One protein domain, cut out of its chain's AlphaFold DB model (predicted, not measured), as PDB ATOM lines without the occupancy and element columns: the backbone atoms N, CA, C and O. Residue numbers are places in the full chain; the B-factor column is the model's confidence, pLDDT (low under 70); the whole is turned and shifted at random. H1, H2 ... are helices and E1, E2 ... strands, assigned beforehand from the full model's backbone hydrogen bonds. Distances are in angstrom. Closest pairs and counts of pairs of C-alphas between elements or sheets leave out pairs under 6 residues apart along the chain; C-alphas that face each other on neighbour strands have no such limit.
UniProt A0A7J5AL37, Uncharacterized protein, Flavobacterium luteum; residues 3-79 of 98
ATOM      1  N   LEU A   3     -17.561 -19.295 -22.436       95.94
ATOM      2  CA  LEU A   3     -18.199 -17.990 -22.273       95.94
ATOM      3  C   LEU A   3     -18.455 -17.391 -23.658       95.94
ATOM      4  O   LEU A   3     -17.557 -17.360 -24.498       95.94
ATOM      5  N   VAL A   4     -19.683 -16.943 -23.904       95.38
ATOM      6  CA  VAL A   4     -20.081 -16.222 -25.119       95.38
ATOM      7  C   VAL A   4     -20.549 -14.840 -24.707       95.38
ATOM      8  O   VAL A   4     -21.479 -14.718 -23.914       95.38
ATOM      9  N   TYR A   5     -19.919 -13.807 -25.251       92.12
ATOM     10  CA  TYR A   5     -20.247 -12.429 -24.923       92.12
ATOM     11  C   TYR A   5     -20.143 -11.526 -26.151       92.12
ATOM     12  O   TYR A   5     -19.218 -11.658 -26.950       92.12
ATOM     13  N   GLN A   6     -21.111 -10.622 -26.277       88.81
ATOM     14  CA  GLN A   6     -21.147  -9.528 -27.242       88.81
ATOM     15  C   GLN A   6     -21.563  -8.267 -26.483       88.81
ATOM     16  O   GLN A   6     -22.368  -8.352 -25.561       88.81
ATOM     17  N   ILE A   7     -21.049  -7.101 -26.877       82.06
ATOM     18  CA  ILE A   7     -21.264  -5.825 -26.165       82.06
ATOM     19  C   ILE A   7     -22.759  -5.499 -25.967       82.06
ATOM     20  O   ILE A   7     -23.158  -4.907 -24.961       82.06
ATOM     21  N   THR A   8     -23.618  -5.892 -26.909       84.94
ATOM     22  CA  THR A   8     -25.062  -5.633 -26.846       84.94
ATOM     23  C   THR A   8     -25.824  -6.612 -25.956       84.94
ATOM     24  O   THR A   8     -26.933  -6.281 -25.529       84.94
ATOM     25  N   ASP A   9     -25.220  -7.743 -25.605       85.88
ATOM     26  CA  ASP A   9     -25.899  -8.893 -25.015       85.88
ATOM     27  C   ASP A   9     -25.396  -9.197 -23.601       85.88
ATOM     28  O   ASP A   9     -24.357  -8.712 -23.150       85.88
ATOM     29  N   LYS A  10     -26.149 -10.033 -22.879       89.75
ATOM     30  CA  LYS A  10     -25.715 -10.576 -21.589       89.75
ATOM     31  C   LYS A  10     -24.771 -11.770 -21.810       89.75
ATOM     32  O   LYS A  10     -24.998 -12.552 -22.739       89.75
ATOM     33  N   PRO A  11     -23.725 -11.935 -20.985       93.94
ATOM     34  CA  PRO A  11     -22.766 -13.025 -21.125       93.94
ATOM     35  C   PRO A  11     -23.443 -14.373 -20.871       93.94
ATOM     36  O   PRO A  11     -24.119 -14.555 -19.861       93.94
ATOM     37  N   LYS A  12     -23.247 -15.338 -21.770       95.25
ATOM     38  CA  LYS A  12     -23.804 -16.694 -21.658       95.25
ATOM     39  C   LYS A  12     -22.695 -17.690 -21.347       95.25
ATOM     40  O   LYS A  12     -21.657 -17.686 -22.010       95.25
ATOM     41  N   ILE A  13     -22.916 -18.544 -20.352       96.94
ATOM     42  CA  ILE A  13     -21.883 -19.407 -19.779       96.94
ATOM     43  C   ILE A  13     -22.349 -20.853 -19.847       96.94
ATOM     44  O   ILE A  13     -23.415 -21.192 -19.349       96.94
ATOM     45  N   TYR A  14     -21.538 -21.708 -20.460       97.88
ATOM     46  CA  TYR A  14     -21.869 -23.110 -20.681       97.88
ATOM     47  C   TYR A  14     -20.786 -24.026 -20.132       97.88
ATOM     48  O   TYR A  14     -19.592 -23.795 -20.359       97.88
ATOM     49  N   VAL A  15     -21.178 -25.143 -19.527       97.69
ATOM     50  CA  VAL A  15     -20.248 -26.260 -19.328       97.69
ATOM     51  C   VAL A  15     -20.236 -27.106 -20.597       97.69
ATOM     52  O   VAL A  15     -21.270 -27.565 -21.072       97.69
ATOM     53  N   THR A  16     -19.060 -27.255 -21.205       96.56
ATOM     54  CA  THR A  16     -18.897 -27.923 -22.506       96.56
ATOM     55  C   THR A  16     -18.399 -29.355 -22.397       96.56
ATOM     56  O   THR A  16     -18.662 -30.140 -23.305       96.56
ATOM     57  N   LYS A  17     -17.668 -29.683 -21.327       95.56
ATOM     58  CA  LYS A  17     -17.140 -31.017 -21.039       95.56
ATOM     59  C   LYS A  17     -17.044 -31.210 -19.514       95.56
ATOM     60  O   LYS A  17     -16.541 -30.284 -18.874       95.56
ATOM     61  N   PRO A  18     -17.466 -32.371 -18.976       95.19
ATOM     62  CA  PRO A  18     -18.280 -33.381 -19.664       95.19
ATOM     63  C   PRO A  18     -19.667 -32.831 -20.063       95.19
ATOM     64  O   PRO A  18     -20.096 -31.769 -19.603       95.19
ATOM     65  N   LYS A  19     -20.324 -33.500 -21.020       94.56
ATOM     66  CA  LYS A  19     -21.669 -33.150 -21.500       94.56
ATOM     67  C   LYS A  19     -22.417 -34.430 -21.932       94.56
ATOM     68  O   LYS A  19     -22.055 -34.980 -22.973       94.56
ATOM     69  N   PRO A  20     -23.434 -34.893 -21.180       95.69
ATOM     70  CA  PRO A  20     -23.981 -34.251 -19.985       95.69
ATOM     71  C   PRO A  20     -23.005 -34.266 -18.789       95.69
ATOM     72  O   PRO A  20     -22.159 -35.152 -18.685       95.69
ATOM     73  N   LEU A  21     -23.108 -33.272 -17.907       97.56
ATOM     74  CA  LEU A  21     -22.565 -33.308 -16.554       97.56
ATOM     75  C   LEU A  21     -23.280 -34.421 -15.788       97.56
ATOM     76  O   LEU A  21     -24.477 -34.646 -15.983       97.56
ATOM     77  N   ALA A  22     -22.544 -35.099 -14.913       98.00
ATOM     78  CA  ALA A  22     -23.142 -36.068 -14.010       98.00
ATOM     79  C   ALA A  22     -24.095 -35.359 -13.037       98.00
ATOM     80  O   ALA A  22     -23.869 -34.202 -12.665       98.00
ATOM     81  N   LEU A  23     -25.150 -36.068 -12.647       97.94
ATOM     82  CA  LEU A  23     -26.074 -35.643 -11.606       97.94
ATOM     83  C   LEU A  23     -25.682 -36.316 -10.293       97.94
ATOM     84  O   LEU A  23     -25.208 -37.455 -10.308       97.94
ATOM     85  N   ALA A  24     -25.891 -35.615  -9.182       97.31
ATOM     86  CA  ALA A  24     -25.790 -36.213  -7.860       97.31
ATOM     87  C   ALA A  24     -26.787 -37.374  -7.705       97.31
ATOM     88  O   ALA A  24     -27.753 -37.497  -8.468       97.31
ATOM     89  N   ILE A  25     -26.549 -38.230  -6.712       94.62
ATOM     90  CA  ILE A  25     -27.453 -39.342  -6.414       94.62
ATOM     91  C   ILE A  25     -28.874 -38.820  -6.149       94.62
ATOM     92  O   ILE A  25     -29.053 -37.785  -5.514       94.62
ATOM     93  N   ASP A  26     -29.869 -39.518  -6.696       94.06
ATOM     94  CA  ASP A  26     -31.298 -39.185  -6.602       94.06
ATOM     95  C   ASP A  26     -31.720 -37.822  -7.189       94.06
ATOM     96  O   ASP A  26     -32.881 -37.416  -7.064       94.06
ATOM     97  N   GLU A  27     -30.828 -37.138  -7.909       95.25
ATOM     98  CA  GLU A  27     -31.140 -35.882  -8.580       95.25
ATOM     99  C   GLU A  27     -31.504 -36.068 -10.054       95.25
ATOM    100  O   GLU A  27     -30.993 -36.925 -10.773       95.25
ATOM    101  N   THR A  28     -32.416 -35.218 -10.529       95.19
ATOM    102  CA  THR A  28     -32.952 -35.293 -11.906       95.19
ATOM    103  C   THR A  28     -32.527 -34.120 -12.783       95.19
ATOM    104  O   THR A  28     -32.764 -34.136 -13.994       95.19
ATOM    105  N   LYS A  29     -31.935 -33.078 -12.187       95.56
ATOM    106  CA  LYS A  29     -31.547 -31.835 -12.861       95.56
ATOM    107  C   LYS A  29     -30.320 -31.226 -12.196       95.56
ATOM    108  O   LYS A  29     -30.152 -31.325 -10.986       95.56
ATOM    109  N   LEU A  30     -29.516 -30.530 -12.990       96.44
ATOM    110  CA  LEU A  30     -28.454 -29.675 -12.484       96.44
ATOM    111  C   LEU A  30     -29.063 -28.479 -11.733       96.44
ATOM    112  O   LEU A  30     -30.007 -27.857 -12.246       96.44
ATOM    113  N   PRO A  31     -28.509 -28.111 -10.571       94.88
ATOM    114  CA  PRO A  31     -28.849 -26.868  -9.894       94.88
ATOM    115  C   PRO A  31     -28.434 -25.662 -10.746       94.88
ATOM    116  O   PRO A  31     -27.462 -25.714 -11.496       94.88
ATOM    117  N   HIS A  32     -29.191 -24.564 -10.646       93.38
ATOM    118  CA  HIS A  32     -28.856 -23.271 -11.265       93.38
ATOM    119  C   HIS A  32     -28.408 -23.362 -12.730       93.38
ATOM    120  O   HIS A  32     -27.365 -22.847 -13.126       93.38
ATOM    121  N   CYS A  33     -29.227 -24.013 -13.554       94.19
ATOM    122  CA  CYS A  33     -29.086 -24.032 -15.007       94.19
ATOM    123  C   CYS A  33     -30.353 -23.469 -15.659       94.19
ATOM    124  O   CYS A  33     -31.452 -23.971 -15.424       94.19
ATOM    125  N   TYR A  34     -30.188 -22.473 -16.529       92.50
ATOM    126  CA  TYR A  34     -31.244 -21.954 -17.399       92.50
ATOM    127  C   TYR A  34     -31.727 -22.989 -18.412       92.50
ATOM    128  O   TYR A  34     -32.908 -23.042 -18.738       92.50
ATOM    129  N   ASP A  35     -30.806 -23.812 -18.913       95.44
ATOM    130  CA  ASP A  35     -31.102 -24.893 -19.845       95.44
ATOM    131  C   ASP A  35     -30.238 -26.107 -19.498       95.44
ATOM    132  O   ASP A  35     -29.006 -26.059 -19.566       95.44
ATOM    133  N   GLN A  36     -30.904 -27.201 -19.133       96.38
ATOM    134  CA  GLN A  36     -30.281 -28.455 -18.707       96.38
ATOM    135  C   GLN A  36     -29.529 -29.151 -19.850       96.38
ATOM    136  O   GLN A  36     -28.435 -29.675 -19.654       96.38
ATOM    137  N   LYS A  37     -30.075 -29.125 -21.072       95.88
ATOM    138  CA  LYS A  37     -29.491 -29.800 -22.243       95.88
ATOM    139  C   LYS A  37     -28.285 -29.034 -22.774       95.88
ATOM    140  O   LYS A  37     -27.287 -29.621 -23.204       95.88
ATOM    141  N   LEU A  38     -28.365 -27.707 -22.773       97.06
ATOM    142  CA  LEU A  38     -27.251 -26.853 -23.159       97.06
ATOM    143  C   LEU A  38     -26.192 -26.749 -22.060       97.06
ATOM    144  O   LEU A  38     -25.036 -26.495 -22.410       97.06
ATOM    145  N   GLN A  39     -26.563 -27.014 -20.802       97.25
ATOM    146  CA  GLN A  39     -25.776 -26.743 -19.592       97.25
ATOM    147  C   GLN A  39     -25.458 -25.254 -19.478       97.25
ATOM    148  O   GLN A  39     -24.304 -24.862 -19.290       97.25
ATOM    149  N   TYR A  40     -26.487 -24.435 -19.712       96.88
ATOM    150  CA  TYR A  40     -26.411 -22.981 -19.641       96.88
ATOM    151  C   TYR A  40     -26.582 -22.548 -18.184       96.88
ATOM    152  O   TYR A  40     -27.672 -22.690 -17.633       96.88
ATOM    153  N   LEU A  41     -25.514 -22.041 -17.571       95.81
ATOM    154  CA  LEU A  41     -25.479 -21.712 -16.147       95.81
ATOM    155  C   LEU A  41     -26.305 -20.465 -15.819       95.81
ATOM    156  O   LEU A  41     -26.248 -19.461 -16.533       95.81
ATOM    157  N   CYS A  42     -27.026 -20.530 -14.702       93.06
ATOM    158  CA  CYS A  42     -27.740 -19.419 -14.091       93.06
ATOM    159  C   CYS A  42     -26.841 -18.747 -13.048       93.06
ATOM    160  O   CYS A  42     -26.835 -19.146 -11.892       93.06
ATOM    161  N   LEU A  43     -26.050 -17.757 -13.479       93.81
ATOM    162  CA  LEU A  43     -25.078 -17.063 -12.616       93.81
ATOM    163  C   LEU A  43     -25.540 -15.693 -12.103       93.81
ATOM    164  O   LEU A  43     -24.856 -15.101 -11.283       93.81
ATOM    165  N   TYR A  44     -26.627 -15.150 -12.642       89.56
ATOM    166  CA  TYR A  44     -27.150 -13.825 -12.295       89.56
ATOM    167  C   TYR A  44     -28.613 -13.727 -12.721       89.56
ATOM    168  O   TYR A  44     -28.978 -14.420 -13.670       89.56
ATOM    169  N   TYR A  45     -29.435 -12.855 -12.135       84.31
ATOM    170  CA  TYR A  45     -30.841 -12.727 -12.550       84.31
ATOM    171  C   TYR A  45     -31.042 -12.254 -14.008       84.31
ATOM    172  O   TYR A  45     -30.417 -11.284 -14.462       84.31
ATOM    173  N   PRO A  46     -31.996 -12.854 -14.755       76.12
ATOM    174  CA  PRO A  46     -32.327 -12.434 -16.116       76.12
ATOM    175  C   PRO A  46     -32.848 -11.001 -16.232       76.12
ATOM    176  O   PRO A  46     -32.811 -10.448 -17.330       76.12
ATOM    177  N   ASP A  47     -33.322 -10.393 -15.146       78.81
ATOM    178  CA  ASP A  47     -33.838  -9.020 -15.120       78.81
ATOM    179  C   ASP A  47     -32.725  -7.953 -15.132       78.81
ATOM    180  O   ASP A  47     -32.979  -6.803 -15.475       78.81
ATOM    181  N   GLY A  48     -31.466  -8.348 -14.901       72.56
ATOM    182  CA  GLY A  48     -30.313  -7.442 -14.911       72.56
ATOM    183  C   GLY A  48     -30.076  -6.695 -13.598       72.56
ATOM    184  O   GLY A  48     -29.328  -5.721 -13.601       72.56
ATOM    185  N   THR A  49     -30.685  -7.138 -12.498       82.31
ATOM    186  CA  THR A  49     -30.469  -6.552 -11.164       82.31
ATOM    187  C   THR A  49     -29.069  -6.835 -10.607       82.31
ATOM    188  O   THR A  49     -28.465  -5.950 -10.010       82.31
ATOM    189  N   GLU A  50     -28.520  -8.029 -10.847       85.25
ATOM    190  CA  GLU A  50     -27.200  -8.442 -10.328       85.25
ATOM    191  C   GLU A  50     -26.028  -8.120 -11.259       85.25
ATOM    192  O   GLU A  50     -24.908  -7.899 -10.801       85.25
ATOM    193  N   TRP A  51     -26.264  -8.098 -12.573       91.44
ATOM    194  CA  TRP A  51     -25.219  -7.842 -13.560       91.44
ATOM    195  C   TRP A  51     -25.685  -6.871 -14.637       91.44
ATOM    196  O   TRP A  51     -26.756  -7.036 -15.228       91.44
ATOM    197  N   ASN A  52     -24.829  -5.901 -14.955       88.81
ATOM    198  CA  ASN A  52     -25.037  -4.972 -16.057       88.81
ATOM    199  C   ASN A  52     -23.754  -4.782 -16.891       88.81
ATOM    200  O   ASN A  52     -22.658  -5.164 -16.489       88.81
ATOM    201  N   LYS A  53     -23.900  -4.159 -18.068       88.44
ATOM    202  CA  LYS A  53     -22.842  -4.044 -19.089       88.44
ATOM    203  C   LYS A  53     -21.608  -3.240 -18.664       88.44
ATOM    204  O   LYS A  53     -20.589  -3.355 -19.336       88.44
ATOM    205  N   SER A  54     -21.681  -2.424 -17.609       89.56
ATOM    206  CA  SER A  54     -20.513  -1.685 -17.107       89.56
ATOM    207  C   SER A  54     -19.600  -2.545 -16.230       89.56
ATOM    208  O   SER A  54     -18.470  -2.147 -15.946       89.56
ATOM    209  N   MET A  55     -20.059  -3.726 -15.808       92.25
ATOM    210  CA  MET A  55     -19.304  -4.611 -14.930       92.25
ATOM    211  C   MET A  55     -18.327  -5.478 -15.724       92.25
ATOM    212  O   MET A  55     -18.670  -6.089 -16.739       92.25
ATOM    213  N   LEU A  56     -17.096  -5.587 -15.225       93.31
ATOM    214  CA  LEU A  56     -16.074  -6.412 -15.854       93.31
ATOM    215  C   LEU A  56     -16.404  -7.898 -15.693       93.31
ATOM    216  O   LEU A  56     -16.562  -8.408 -14.585       93.31
ATOM    217  N   ILE A  57     -16.415  -8.621 -16.813       93.81
ATOM    218  CA  ILE A  57     -16.570 -10.083 -16.848       93.81
ATOM    219  C   ILE A  57     -15.518 -10.776 -15.975       93.81
ATOM    220  O   ILE A  57     -15.827 -11.746 -15.286       93.81
ATOM    221  N   ALA A  58     -14.290 -10.248 -15.975       95.19
ATOM    222  CA  ALA A  58     -13.169 -10.792 -15.217       95.19
ATOM    223  C   ALA A  58     -13.382 -10.760 -13.694       95.19
ATOM    224  O   ALA A  58     -12.843 -11.613 -13.002       95.19
ATOM    225  N   THR A  59     -14.173  -9.816 -13.173       94.94
ATOM    226  CA  THR A  59     -14.407  -9.651 -11.727       94.94
ATOM    227  C   THR A  59     -15.818 -10.053 -11.300       94.94
ATOM    228  O   THR A  59     -16.167  -9.883 -10.139       94.94
ATOM    229  N   THR A  60     -16.644 -10.548 -12.225       94.19
ATOM    230  CA  THR A  60     -18.031 -10.961 -11.953       94.19
ATOM    231  C   THR A  60     -18.285 -12.365 -12.486       94.19
ATOM    232  O   THR A  60     -18.194 -13.343 -11.757       94.19
ATOM    233  N   ILE A  61     -18.507 -12.479 -13.793       95.38
ATOM    234  CA  ILE A  61     -18.915 -13.711 -14.468       95.38
ATOM    235  C   ILE A  61     -17.886 -14.831 -14.335       95.38
ATOM    236  O   ILE A  61     -18.273 -15.981 -14.143       95.38
ATOM    237  N   ILE A  62     -16.592 -14.528 -14.475       96.00
ATOM    238  CA  ILE A  62     -15.544 -15.551 -14.363       96.00
ATOM    239  C   ILE A  62     -15.479 -16.106 -12.927       96.00
ATOM    240  O   ILE A  62     -15.590 -17.327 -12.792       96.00
ATOM    241  N   PRO A  63     -15.385 -15.271 -11.870       96.50
ATOM    242  CA  PRO A  63     -15.511 -15.731 -10.487       96.50
ATOM    243  C   PRO A  63     -16.802 -16.508 -10.202       96.50
ATOM    244  O   PRO A  63     -16.725 -17.624  -9.702       96.50
ATOM    245  N   TRP A  64     -17.975 -16.002 -10.595       96.38
ATOM    246  CA  TRP A  64     -19.251 -16.689 -10.339       96.38
ATOM    247  C   TRP A  64     -19.351 -18.039 -11.051       96.38
ATOM    248  O   TRP A  64     -19.902 -18.996 -10.513       96.38
ATOM    249  N   ALA A  65     -18.798 -18.151 -12.262       97.06
ATOM    250  CA  ALA A  65     -18.747 -19.427 -12.963       97.06
ATOM    251  C   ALA A  65     -17.823 -20.427 -12.251       97.06
ATOM    252  O   ALA A  65     -18.121 -21.620 -12.225       97.06
ATOM    253  N   TYR A  66     -16.717 -19.947 -11.676       96.88
ATOM    254  CA  TYR A  66     -15.820 -20.769 -10.870       96.88
ATOM    255  C   TYR A  66     -16.487 -21.227  -9.567       96.88
ATOM    256  O   TYR A  66     -16.434 -22.412  -9.252       96.88
ATOM    257  N   GLU A  67     -17.175 -20.330  -8.860       96.81
ATOM    258  CA  GLU A  67     -17.958 -20.667  -7.666       96.81
ATOM    259  C   GLU A  67     -19.028 -21.716  -7.980       96.81
ATOM    260  O   GLU A  67     -19.135 -22.719  -7.277       96.81
ATOM    261  N   TRP A  68     -19.766 -21.553  -9.082       97.12
ATOM    262  CA  TRP A  68     -20.746 -22.552  -9.510       97.12
ATOM    263  C   TRP A  68     -20.100 -23.927  -9.725       97.12
ATOM    264  O   TRP A  68     -20.641 -24.929  -9.268       97.12
ATOM    265  N   LEU A  69     -18.936 -23.986 -10.387       97.62
ATOM    266  CA  LEU A  69     -18.208 -25.242 -10.610       97.62
ATOM    267  C   LEU A  69     -17.723 -25.859  -9.293       97.62
ATOM    268  O   LEU A  69     -17.840 -27.065  -9.111       97.62
ATOM    269  N   TYR A  70     -17.232 -25.043  -8.364       97.75
ATOM    270  CA  TYR A  70     -16.835 -25.493  -7.031       97.75
ATOM    271  C   TYR A  70     -18.012 -26.125  -6.271       97.75
ATOM    272  O   TYR A  70     -17.906 -27.246  -5.771       97.75
ATOM    273  N   HIS A  71     -19.164 -25.450  -6.239       97.69
ATOM    274  CA  HIS A  71     -20.368 -25.970  -5.588       97.69
ATOM    275  C   HIS A  71     -20.968 -27.173  -6.323       97.69
ATOM    276  O   HIS A  71     -21.536 -28.048  -5.672       97.69
ATOM    277  N   TYR A  72     -20.810 -27.256  -7.647       97.75
ATOM    278  CA  TYR A  72     -21.186 -28.429  -8.435       97.75
ATOM    279  C   TYR A  72     -20.418 -29.678  -8.005       97.75
ATOM    280  O   TYR A  72     -21.047 -30.713  -7.817       97.75
ATOM    281  N   GLU A  73     -19.099 -29.594  -7.811       98.06
ATOM    282  CA  GLU A  73     -18.298 -30.753  -7.385       98.06
ATOM    283  C   GLU A  73     -18.709 -31.238  -5.986       98.06
ATOM    284  O   GLU A  73     -18.838 -32.442  -5.755       98.06
ATOM    285  N   ILE A  74     -18.992 -30.308  -5.066       98.00
ATOM    286  CA  ILE A  74     -19.522 -30.647  -3.736       98.00
ATOM    287  C   ILE A  74     -20.886 -31.322  -3.874       98.00
ATOM    288  O   ILE A  74     -21.077 -32.421  -3.359       98.00
ATOM    289  N   TRP A  75     -21.810 -30.698  -4.608       97.69
ATOM    290  CA  TRP A  75     -23.156 -31.223  -4.827       97.69
ATOM    291  C   TRP A  75     -23.139 -32.600  -5.488       97.69
ATOM    292  O   TRP A  75     -23.904 -33.471  -5.090       97.69
ATOM    293  N   LEU A  76     -22.245 -32.835  -6.448       98.06
ATOM    294  CA  LEU A  76     -22.095 -34.133  -7.096       98.06
ATOM    295  C   LEU A  76     -21.718 -35.230  -6.087       98.06
ATOM    296  O   LEU A  76     -22.201 -36.355  -6.207       98.06
ATOM    297  N   GLY A  77     -20.880 -34.901  -5.099       97.44
ATOM    298  CA  GLY A  77     -20.447 -35.831  -4.057       97.44
ATOM    299  C   GLY A  77     -21.423 -35.994  -2.888       97.44
ATOM    300  O   GLY A  77     -21.480 -37.074  -2.302       97.44
ATOM    301  N   THR A  78     -22.179 -34.952  -2.531       96.62
ATOM    302  CA  THR A  78     -23.008 -34.934  -1.307       96.62
ATOM    303  C   THR A  78     -24.514 -34.932  -1.559       96.62
ATOM    304  O   THR A  78     -25.279 -35.234  -0.648       96.62
ATOM    305  N   GLY A  79     -24.958 -34.558  -2.760       95.75
ATOM    306  CA  GLY A  79     -26.358 -34.239  -3.062       95.75
ATOM    307  C   GLY A  79     -26.826 -32.881  -2.520       95.75
ATOM    308  O   GLY A  79     -27.925 -32.436  -2.848       95.75
TER     309      GLY A  79
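Overview. This is residues 3 to 79 of the 98 residues of an uncharacterized protein of Flavobacterium luteum (UniProt A0A7J5AL37). There is little regular structure: one long helix, H1, runs lengthwise, and a winding layer of loops with two tiny strands, E1 and E2, spreads along one side of it. The printed part has 77 residues, only 24 of them in named elements, in the order E1, E2, H1; the class is mixed. It is compact, with a radius of gyration of the C-alphas of 13.1 A, yet elongated, spanning 40 by 22 by 20 A.

Along the chain. E1 is residues 12 to 14, with C-alpha 12 at (-23.804, -16.694, -21.658). E2 is residues 33 to 35. H1, residues 61 to 78, is 25.3 A long and ends with C-alpha 78 at (-23.008, -34.934, -1.307).

Arrangement. Residues 3 to 4 pair antiparallel with residues 12 to 13 of E1. E1 and E2 are near each other, and each pairs with no named strand. Residues 33 to 35 of E2 pair antiparallel with residues 40 to 41. The closest C-alphas of E1 and H1, those of Ile 13 and Ala 65, are 7.5 A apart. E2 and H1 are apart. In H1 every O i to N i+4 pair is within hydrogen-bond range.

Size, cuts and confidence. The C-alphas of Asp 26 and Ser 54, the two farthest apart, are separated by 40.4 A. Both links are long, with 18 and 25 residues. The printed part has no cut, and no printed residue is under 70 in pLDDT.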